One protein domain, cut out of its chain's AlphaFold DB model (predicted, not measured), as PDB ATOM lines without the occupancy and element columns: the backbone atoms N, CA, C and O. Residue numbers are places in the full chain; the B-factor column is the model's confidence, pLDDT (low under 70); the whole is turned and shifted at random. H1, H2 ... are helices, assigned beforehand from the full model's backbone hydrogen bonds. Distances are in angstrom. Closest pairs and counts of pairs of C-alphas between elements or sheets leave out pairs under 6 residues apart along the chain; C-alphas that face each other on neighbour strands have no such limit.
ATOM      1  N   HIS A  18     -14.010  15.382 -85.373       69.88
ATOM      2  CA  HIS A  18     -15.296  15.274 -84.693       69.88
ATOM      3  C   HIS A  18     -16.291  14.341 -85.391       69.88
ATOM      4  O   HIS A  18     -17.323  14.040 -84.795       69.88
ATOM      5  N   GLU A  19     -15.987  13.839 -86.589       64.94
ATOM      6  CA  GLU A  19     -16.767  12.821 -87.304       64.94
ATOM      7  C   GLU A  19     -17.269  11.673 -86.399       64.94
ATOM      8  O   GLU A  19     -18.474  11.406 -86.412       64.94
ATOM      9  N   PRO A  20     -16.448  11.046 -85.527       66.56
ATOM     10  CA  PRO A  20     -16.929   9.969 -84.654       66.56
ATOM     11  C   PRO A  20     -17.930  10.425 -83.576       66.56
ATOM     12  O   PRO A  20     -18.564   9.592 -82.926       66.56
ATOM     13  N   LEU A  21     -18.088  11.734 -83.366       72.44
ATOM     14  CA  LEU A  21     -19.064  12.331 -82.451       72.44
ATOM     15  C   LEU A  21     -20.367  12.728 -83.163       72.44
ATOM     16  O   LEU A  21     -21.359  13.054 -82.499       72.44
ATOM     17  N   LEU A  22     -20.390  12.694 -84.499       78.38
ATOM     18  CA  LEU A  22     -21.558  13.057 -85.287       78.38
ATOM     19  C   LEU A  22     -22.571  11.913 -85.320       78.38
ATOM     20  O   LEU A  22     -22.255  10.738 -85.504       78.38
ATOM     21  N   ASN A  23     -23.842  12.275 -85.156       85.69
ATOM     22  CA  ASN A  23     -24.943  11.341 -85.337       85.69
ATOM     23  C   ASN A  23     -25.539  11.554 -86.728       85.69
ATOM     24  O   ASN A  23     -26.076  12.622 -87.011       85.69
ATOM     25  N   VAL A  24     -25.498  10.524 -87.566       89.62
ATOM     26  CA  VAL A  24     -26.156  10.510 -88.872       89.62
ATOM     27  C   VAL A  24     -27.630  10.182 -88.663       89.62
ATOM     28  O   VAL A  24     -27.975   9.250 -87.929       89.62
ATOM     29  N   ILE A  25     -28.508  10.960 -89.288       93.12
ATOM     30  CA  ILE A  25     -29.961  10.822 -89.185       93.12
ATOM     31  C   ILE A  25     -30.509  10.731 -90.604       93.12
ATOM     32  O   ILE A  25     -30.246  11.600 -91.427       93.12
ATOM     33  N   VAL A  26     -31.279   9.683 -90.878       94.94
ATOM     34  CA  VAL A  26     -31.947   9.469 -92.163       94.94
ATOM     35  C   VAL A  26     -33.452   9.452 -91.894       94.94
ATOM     36  O   VAL A  26     -33.985   8.410 -91.498       94.94
ATOM     37  N   PRO A  27     -34.143  10.599 -92.007       92.38
ATOM     38  CA  PRO A  27     -35.582  10.664 -91.783       92.38
ATOM     39  C   PRO A  27     -36.345   9.942 -92.902       92.38
ATOM     40  O   PRO A  27     -35.914   9.916 -94.053       92.38
ATOM     41  N   ASN A  28     -37.499   9.366 -92.567       93.94
ATOM     42  CA  ASN A  28     -38.433   8.822 -93.549       93.94
ATOM     43  C   ASN A  28     -39.607   9.792 -93.695       93.94
ATOM     44  O   ASN A  28     -40.317  10.030 -92.724       93.94
ATOM     45  N   LEU A  29     -39.809  10.322 -94.902       92.75
ATOM     46  CA  LEU A  29     -40.786  11.383 -95.173       92.75
ATOM     47  C   LEU A  29     -42.251  10.913 -95.136       92.75
ATOM     48  O   LEU A  29     -43.150  11.742 -95.079       92.75
ATOM     49  N   VAL A  30     -42.498   9.599 -95.162       93.31
ATOM     50  CA  VAL A  30     -43.847   9.010 -95.128       93.31
ATOM     51  C   VAL A  30     -44.263   8.663 -93.701       93.31
ATOM     52  O   VAL A  30     -45.417   8.846 -93.326       93.31
ATOM     53  N   TYR A  31     -43.338   8.135 -92.898       91.25
ATOM     54  CA  TYR A  31     -43.612   7.793 -91.507       91.25
ATOM     55  C   TYR A  31     -42.351   7.854 -90.654       91.25
ATOM     56  O   TYR A  31     -41.421   7.063 -90.835       91.25
ATOM     57  N   PHE A  32     -42.344   8.744 -89.662       91.25
ATOM     58  CA  PHE A  32     -41.128   9.076 -88.918       91.25
ATOM     59  C   PHE A  32     -40.465   7.878 -88.213       91.25
ATOM     60  O   PHE A  32     -39.237   7.812 -88.143       91.25
ATOM     61  N   LYS A  33     -41.246   6.899 -87.720       91.44
ATOM     62  CA  LYS A  33     -40.691   5.724 -87.015       91.44
ATOM     63  C   LYS A  33     -39.849   4.828 -87.921       91.44
ATOM     64  O   LYS A  33     -39.045   4.056 -87.414       91.44
ATOM     65  N   ASN A  34     -40.017   4.942 -89.239       93.31
ATOM     66  CA  ASN A  34     -39.222   4.203 -90.217       93.31
ATOM     67  C   ASN A  34     -37.883   4.895 -90.524       93.31
ATOM     68  O   ASN A  34     -37.082   4.361 -91.291       93.31
ATOM     69  N   GLY A  35     -37.632   6.082 -89.964       92.94
ATOM     70  CA  GLY A  35     -36.343   6.754 -90.070       92.94
ATOM     71  C   GLY A  35     -35.260   6.071 -89.232       92.94
ATOM     72  O   GLY A  35     -35.545   5.302 -88.312       92.94
ATOM     73  N   LYS A  36     -33.996   6.359 -89.552       95.69
ATOM     74  CA  LYS A  36     -32.810   5.765 -88.918       95.69
ATOM     75  C   LYS A  36     -31.932   6.819 -88.258       95.69
ATOM     76  O   LYS A  36     -31.866   7.959 -88.710       95.69
ATOM     77  N   CYS A  37     -31.233   6.436 -87.193       94.50
ATOM     78  CA  CYS A  37     -30.225   7.278 -86.556       94.50
ATOM     79  C   CYS A  37     -29.038   6.430 -86.080       94.50
ATOM     80  O   CYS A  37     -29.238   5.356 -85.520       94.50
ATOM     81  N   SER A  38     -27.806   6.917 -86.251       92.75
ATOM     82  CA  SER A  38     -26.596   6.217 -85.790       92.75
ATOM     83  C   SER A  38     -26.355   6.318 -84.277       92.75
ATOM     84  O   SER A  38     -25.403   5.741 -83.757       92.75
ATOM     85  N   CYS A  39     -27.207   7.031 -83.531       90.12
ATOM     86  CA  CYS A  39     -26.975   7.238 -82.108       90.12
ATOM     87  C   CYS A  39     -27.205   5.962 -81.286       90.12
ATOM     88  O   CYS A  39     -28.107   5.160 -81.545       90.12
ATOM     89  N   ARG A  40     -26.451   5.824 -80.188       89.00
ATOM     90  CA  ARG A  40     -26.531   4.670 -79.274       89.00
ATOM     91  C   ARG A  40     -27.945   4.392 -78.749       89.00
ATOM     92  O   ARG A  40     -28.297   3.243 -78.497       89.00
ATOM     93  N   TRP A  41     -28.744   5.441 -78.544       91.06
ATOM     94  CA  TRP A  41     -30.127   5.308 -78.076       91.06
ATOM     95  C   TRP A  41     -31.028   4.669 -79.132       91.06
ATOM     96  O   TRP A  41     -31.802   3.772 -78.802       91.06
ATOM     97  N   TYR A  42     -30.884   5.086 -80.393       93.19
ATOM     98  CA  TYR A  42     -31.633   4.513 -81.503       93.19
ATOM     99  C   TYR A  42     -31.283   3.039 -81.686       93.19
ATOM    100  O   TYR A  42     -32.187   2.221 -81.689       93.19
ATOM    101  N   ILE A  43     -29.999   2.672 -81.702       88.12
ATOM    102  CA  ILE A  43     -29.567   1.269 -81.870       88.12
ATOM    103  C   ILE A  43     -30.236   0.329 -80.847       88.12
ATOM    104  O   ILE A  43     -30.542  -0.818 -81.153       88.12
ATOM    105  N   LYS A  44     -30.505   0.812 -79.628       90.69
ATOM    106  CA  LYS A  44     -31.147   0.016 -78.569       90.69
ATOM    107  C   LYS A  44     -32.673  -0.036 -78.639       90.69
ATOM    108  O   LYS A  44     -33.264  -0.958 -78.085       90.69
ATOM    109  N   LYS A  45     -33.323   1.001 -79.171       92.38
ATOM    110  CA  LYS A  45     -34.777   1.211 -79.026       92.38
ATOM    111  C   LYS A  45     -35.504   1.463 -80.347       92.38
ATOM    112  O   LYS A  45     -36.722   1.585 -80.334       92.38
ATOM    113  N   ASN A  46     -34.774   1.580 -81.452       91.75
ATOM    114  CA  ASN A  46     -35.229   2.035 -82.767       91.75
ATOM    115  C   ASN A  46     -35.964   3.390 -82.745       91.75
ATOM    116  O   ASN A  46     -36.709   3.722 -83.659       91.75
ATOM    117  N   ILE A  47     -35.752   4.195 -81.697       91.31
ATOM    118  CA  ILE A  47     -36.298   5.546 -81.556       91.31
ATOM    119  C   ILE A  47     -35.363   6.394 -80.689       91.31
ATOM    120  O   ILE A  47     -34.780   5.911 -79.715       91.31
ATOM    121  N   CYS A  48     -35.182   7.665 -81.043       93.62
ATOM    122  CA  CYS A  48     -34.327   8.584 -80.298       93.62
ATOM    123  C   CYS A  48     -34.794  10.038 -80.426       93.62
ATOM    124  O   CYS A  48     -35.530  10.393 -81.346       93.62
ATOM    125  N   LYS A  49     -34.302  10.899 -79.524       92.38
ATOM    126  CA  LYS A  49     -34.595  12.343 -79.538       92.38
ATOM    127  C   LYS A  49     -34.177  13.036 -80.839       92.38
ATOM    128  O   LYS A  49     -34.843  13.971 -81.254       92.38
ATOM    129  N   HIS A  50     -33.098  12.573 -81.479       93.06
ATOM    130  CA  HIS A  50     -32.598  13.168 -82.719       93.06
ATOM    131  C   HIS A  50     -33.576  12.935 -83.871       93.06
ATOM    132  O   HIS A  50     -33.935  13.874 -84.571       93.06
ATOM    133  N   LEU A  51     -34.053  11.694 -84.016       94.38
ATOM    134  CA  LEU A  51     -35.026  11.341 -85.042       94.38
ATOM    135  C   LEU A  51     -36.343  12.095 -84.833       94.38
ATOM    136  O   LEU A  51     -36.865  12.652 -85.791       94.38
ATOM    137  N   ILE A  52     -36.841  12.167 -83.592       93.44
ATOM    138  CA  ILE A  52     -38.065  12.915 -83.255       93.44
ATOM    139  C   ILE A  52     -37.897  14.404 -83.583       93.44
ATOM    140  O   ILE A  52     -38.738  14.974 -84.266       93.44
ATOM    141  N   GLY A  53     -36.798  15.026 -83.143       92.00
ATOM    142  CA  GLY A  53     -36.558  16.452 -83.366       92.00
ATOM    143  C   GLY A  53     -36.468  16.821 -84.847       92.00
ATOM    144  O   GLY A  53     -37.134  17.753 -85.281       92.00
ATOM    145  N   ILE A  54     -35.703  16.063 -85.640       93.94
ATOM    146  CA  ILE A  54     -35.607  16.290 -87.091       93.94
ATOM    147  C   ILE A  54     -36.948  16.045 -87.785       93.94
ATOM    148  O   ILE A  54     -37.317  16.798 -88.679       93.94
ATOM    149  N   SER A  55     -37.694  15.021 -87.368       94.56
ATOM    150  CA  SER A  55     -38.994  14.710 -87.973       94.56
ATOM    151  C   SER A  55     -40.028  15.803 -87.718       94.56
ATOM    152  O   SER A  55     -40.787  16.124 -88.626       94.56
ATOM    153  N   GLU A  56     -40.020  16.409 -86.527       92.56
ATOM    154  CA  GLU A  56     -40.847  17.580 -86.220       92.56
ATOM    155  C   GLU A  56     -40.443  18.788 -87.078       92.56
ATOM    156  O   GLU A  56     -41.304  19.416 -87.681       92.56
ATOM    157  N   ILE A  57     -39.142  19.098 -87.182       91.69
ATOM    158  CA  ILE A  57     -38.648  20.236 -87.988       91.69
ATOM    159  C   ILE A  57     -39.066  20.099 -89.458       91.69
ATOM    160  O   ILE A  57     -39.413  21.083 -90.106       91.69
ATOM    161  N   LEU A  58     -39.048  18.871 -89.979       92.94
ATOM    162  CA  LEU A  58     -39.446  18.551 -91.349       92.94
ATOM    163  C   LEU A  58     -40.964  18.351 -91.515       92.94
ATOM    164  O   LEU A  58     -41.403  18.053 -92.623       92.94
ATOM    165  N   ASN A  59     -41.760  18.507 -90.450       91.81
ATOM    166  CA  ASN A  59     -43.211  18.283 -90.428       91.81
ATOM    167  C   ASN A  59     -43.627  16.912 -90.997       91.81
ATOM    168  O   ASN A  59     -44.586  16.797 -91.761       91.81
ATOM    169  N   ILE A  60     -42.886  15.858 -90.646       93.31
ATOM    170  CA  ILE A  60     -43.147  14.501 -91.140       93.31
ATOM    171  C   ILE A  60     -44.423  13.942 -90.490       93.31
ATOM    172  O   ILE A  60     -44.535  13.942 -89.258       93.31
ATOM    173  N   PRO A  61     -45.358  13.383 -91.280       87.56
ATOM    174  CA  PRO A  61     -46.595  12.819 -90.756       87.56
ATOM    175  C   PRO A  61     -46.349  11.714 -89.716       87.56
ATOM    176  O   PRO A  61     -45.454  10.867 -89.827       87.56
ATOM    177  N   GLY A  62     -47.175  11.732 -88.669       85.94
ATOM    178  CA  GLY A  62     -47.106  10.798 -87.545       85.94
ATOM    179  C   GLY A  62     -46.123  11.190 -86.437       85.94
ATOM    180  O   GLY A  62     -46.131  10.536 -85.394       85.94
ATOM    181  N   CYS A  63     -45.309  12.234 -86.622       89.44
ATOM    182  CA  CYS A  63     -44.505  12.837 -85.559       89.44
ATOM    183  C   CYS A  63     -45.218  14.083 -85.024       89.44
ATOM    184  O   CYS A  63     -44.956  15.188 -85.479       89.44
ATOM    185  N   GLU A  64     -46.126  13.903 -84.065       86.88
ATOM    186  CA  GLU A  64     -46.821  15.015 -83.413       86.88
ATOM    187  C   GLU A  64     -46.305  15.190 -81.986       86.88
ATOM    188  O   GLU A  64     -46.550  14.362 -81.101       86.88
ATOM    189  N   ILE A  65     -45.578  16.282 -81.742       86.62
ATOM    190  CA  ILE A  65     -45.204  16.654 -80.379       86.62
ATOM    191  C   ILE A  65     -46.422  17.278 -79.680       86.62
ATOM    192  O   ILE A  65     -46.965  18.273 -80.172       86.62
ATOM    193  N   PRO A  66     -46.845  16.761 -78.508       87.12
ATOM    194  CA  PRO A  66     -48.002  17.292 -77.804       87.12
ATOM    195  C   PRO A  66     -47.780  18.757 -77.412       87.12
ATOM    196  O   PRO A  66     -46.699  19.133 -76.954       87.12
ATOM    197  N   LEU A  67     -48.827  19.581 -77.523       84.25
ATOM    198  CA  LEU A  67     -48.774  21.017 -77.198       84.25
ATOM    199  C   LEU A  67     -48.272  21.281 -75.773       84.25
ATOM    200  O   LEU A  67     -47.524  22.225 -75.537       84.25
ATOM    201  N   SER A  68     -48.611  20.404 -74.827       83.25
ATOM    202  CA  SER A  68     -48.118  20.477 -73.450       83.25
ATOM    203  C   SER A  68     -46.595  20.392 -73.341       83.25
ATOM    204  O   SER A  68     -46.037  20.963 -72.411       83.25
ATOM    205  N   ALA A  69     -45.924  19.709 -74.274       81.56
ATOM    206  CA  ALA A  69     -44.468  19.653 -74.350       81.56
ATOM    207  C   ALA A  69     -43.876  20.864 -75.089       81.56
ATOM    208  O   ALA A  69     -42.817  21.339 -74.689       81.56
ATOM    209  N   LYS A  70     -44.563  21.391 -76.116       81.25
ATOM    210  CA  LYS A  70     -44.141  22.609 -76.841       81.25
ATOM    211  C   LYS A  70     -44.173  23.858 -75.959       81.25
ATOM    212  O   LYS A  70     -43.321  24.725 -76.089       81.25
ATOM    213  N   ASN A  71     -45.127  23.916 -75.031       82.88
ATOM    214  CA  ASN A  71     -45.325  25.056 -74.138       82.88
ATOM    215  C   ASN A  71     -44.367  25.076 -72.935       82.88
ATOM    216  O   ASN A  71     -44.490  25.958 -72.089       82.88
ATOM    217  N   ILE A  72     -43.447  24.110 -72.811       79.25
ATOM    218  CA  ILE A  72     -42.454  24.115 -71.732       79.25
ATOM    219  C   ILE A  72     -41.384  25.156 -72.086       79.25
ATOM    220  O   ILE A  72     -40.680  24.965 -73.081       79.25
TER     221      ILE A  72
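This is residues 18 to 72 of the 93 residues of the protein "SWIM-type domain-containing protein" of Brachionus plicatilis (UniProt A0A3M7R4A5). Four short helices are strung loosely along the chain, H3 in the middle and H1 and H4 at opposite ends. Between H1 and H2 a long loop, residues 22 to 39, folds back on itself, and residues 66 to 72, with H4, stick out. The printed part has 55 residues, under half of them in named elements, with no named strand: all helix. It is only just compact, close to loose, with a radius of gyration of the C-alphas of 11.8 A and spans of 34, 27 and 20 A.

H1, residues 18 to 21, begins at C-alpha 18 (-15.296, 15.274, -84.693). H2 holds residues 40 to 45, 8.9 A; H3, residues 49 to 57, 12.3 A; H4, residues 67 to 70, ends at C-alpha 70 (-44.141, 22.609, -76.841).

No helix touches another. H2 and H3 are near each other, 8.4 A at the closest C-alphas; H1 and H4 are apart. Residues 25 to 26 pair antiparallel with 36 to 37. Every O i to N i+4 pair is within hydrogen-bond range in H2 and H3; H1 and H4 are too short for one.

The C-alphas of Glu 19 and Ser 68, the two farthest apart, are 35.1 A apart. The printed part has no cut. H1 to H2 is a long link. Residues 18 to 20 are under pLDDT 70.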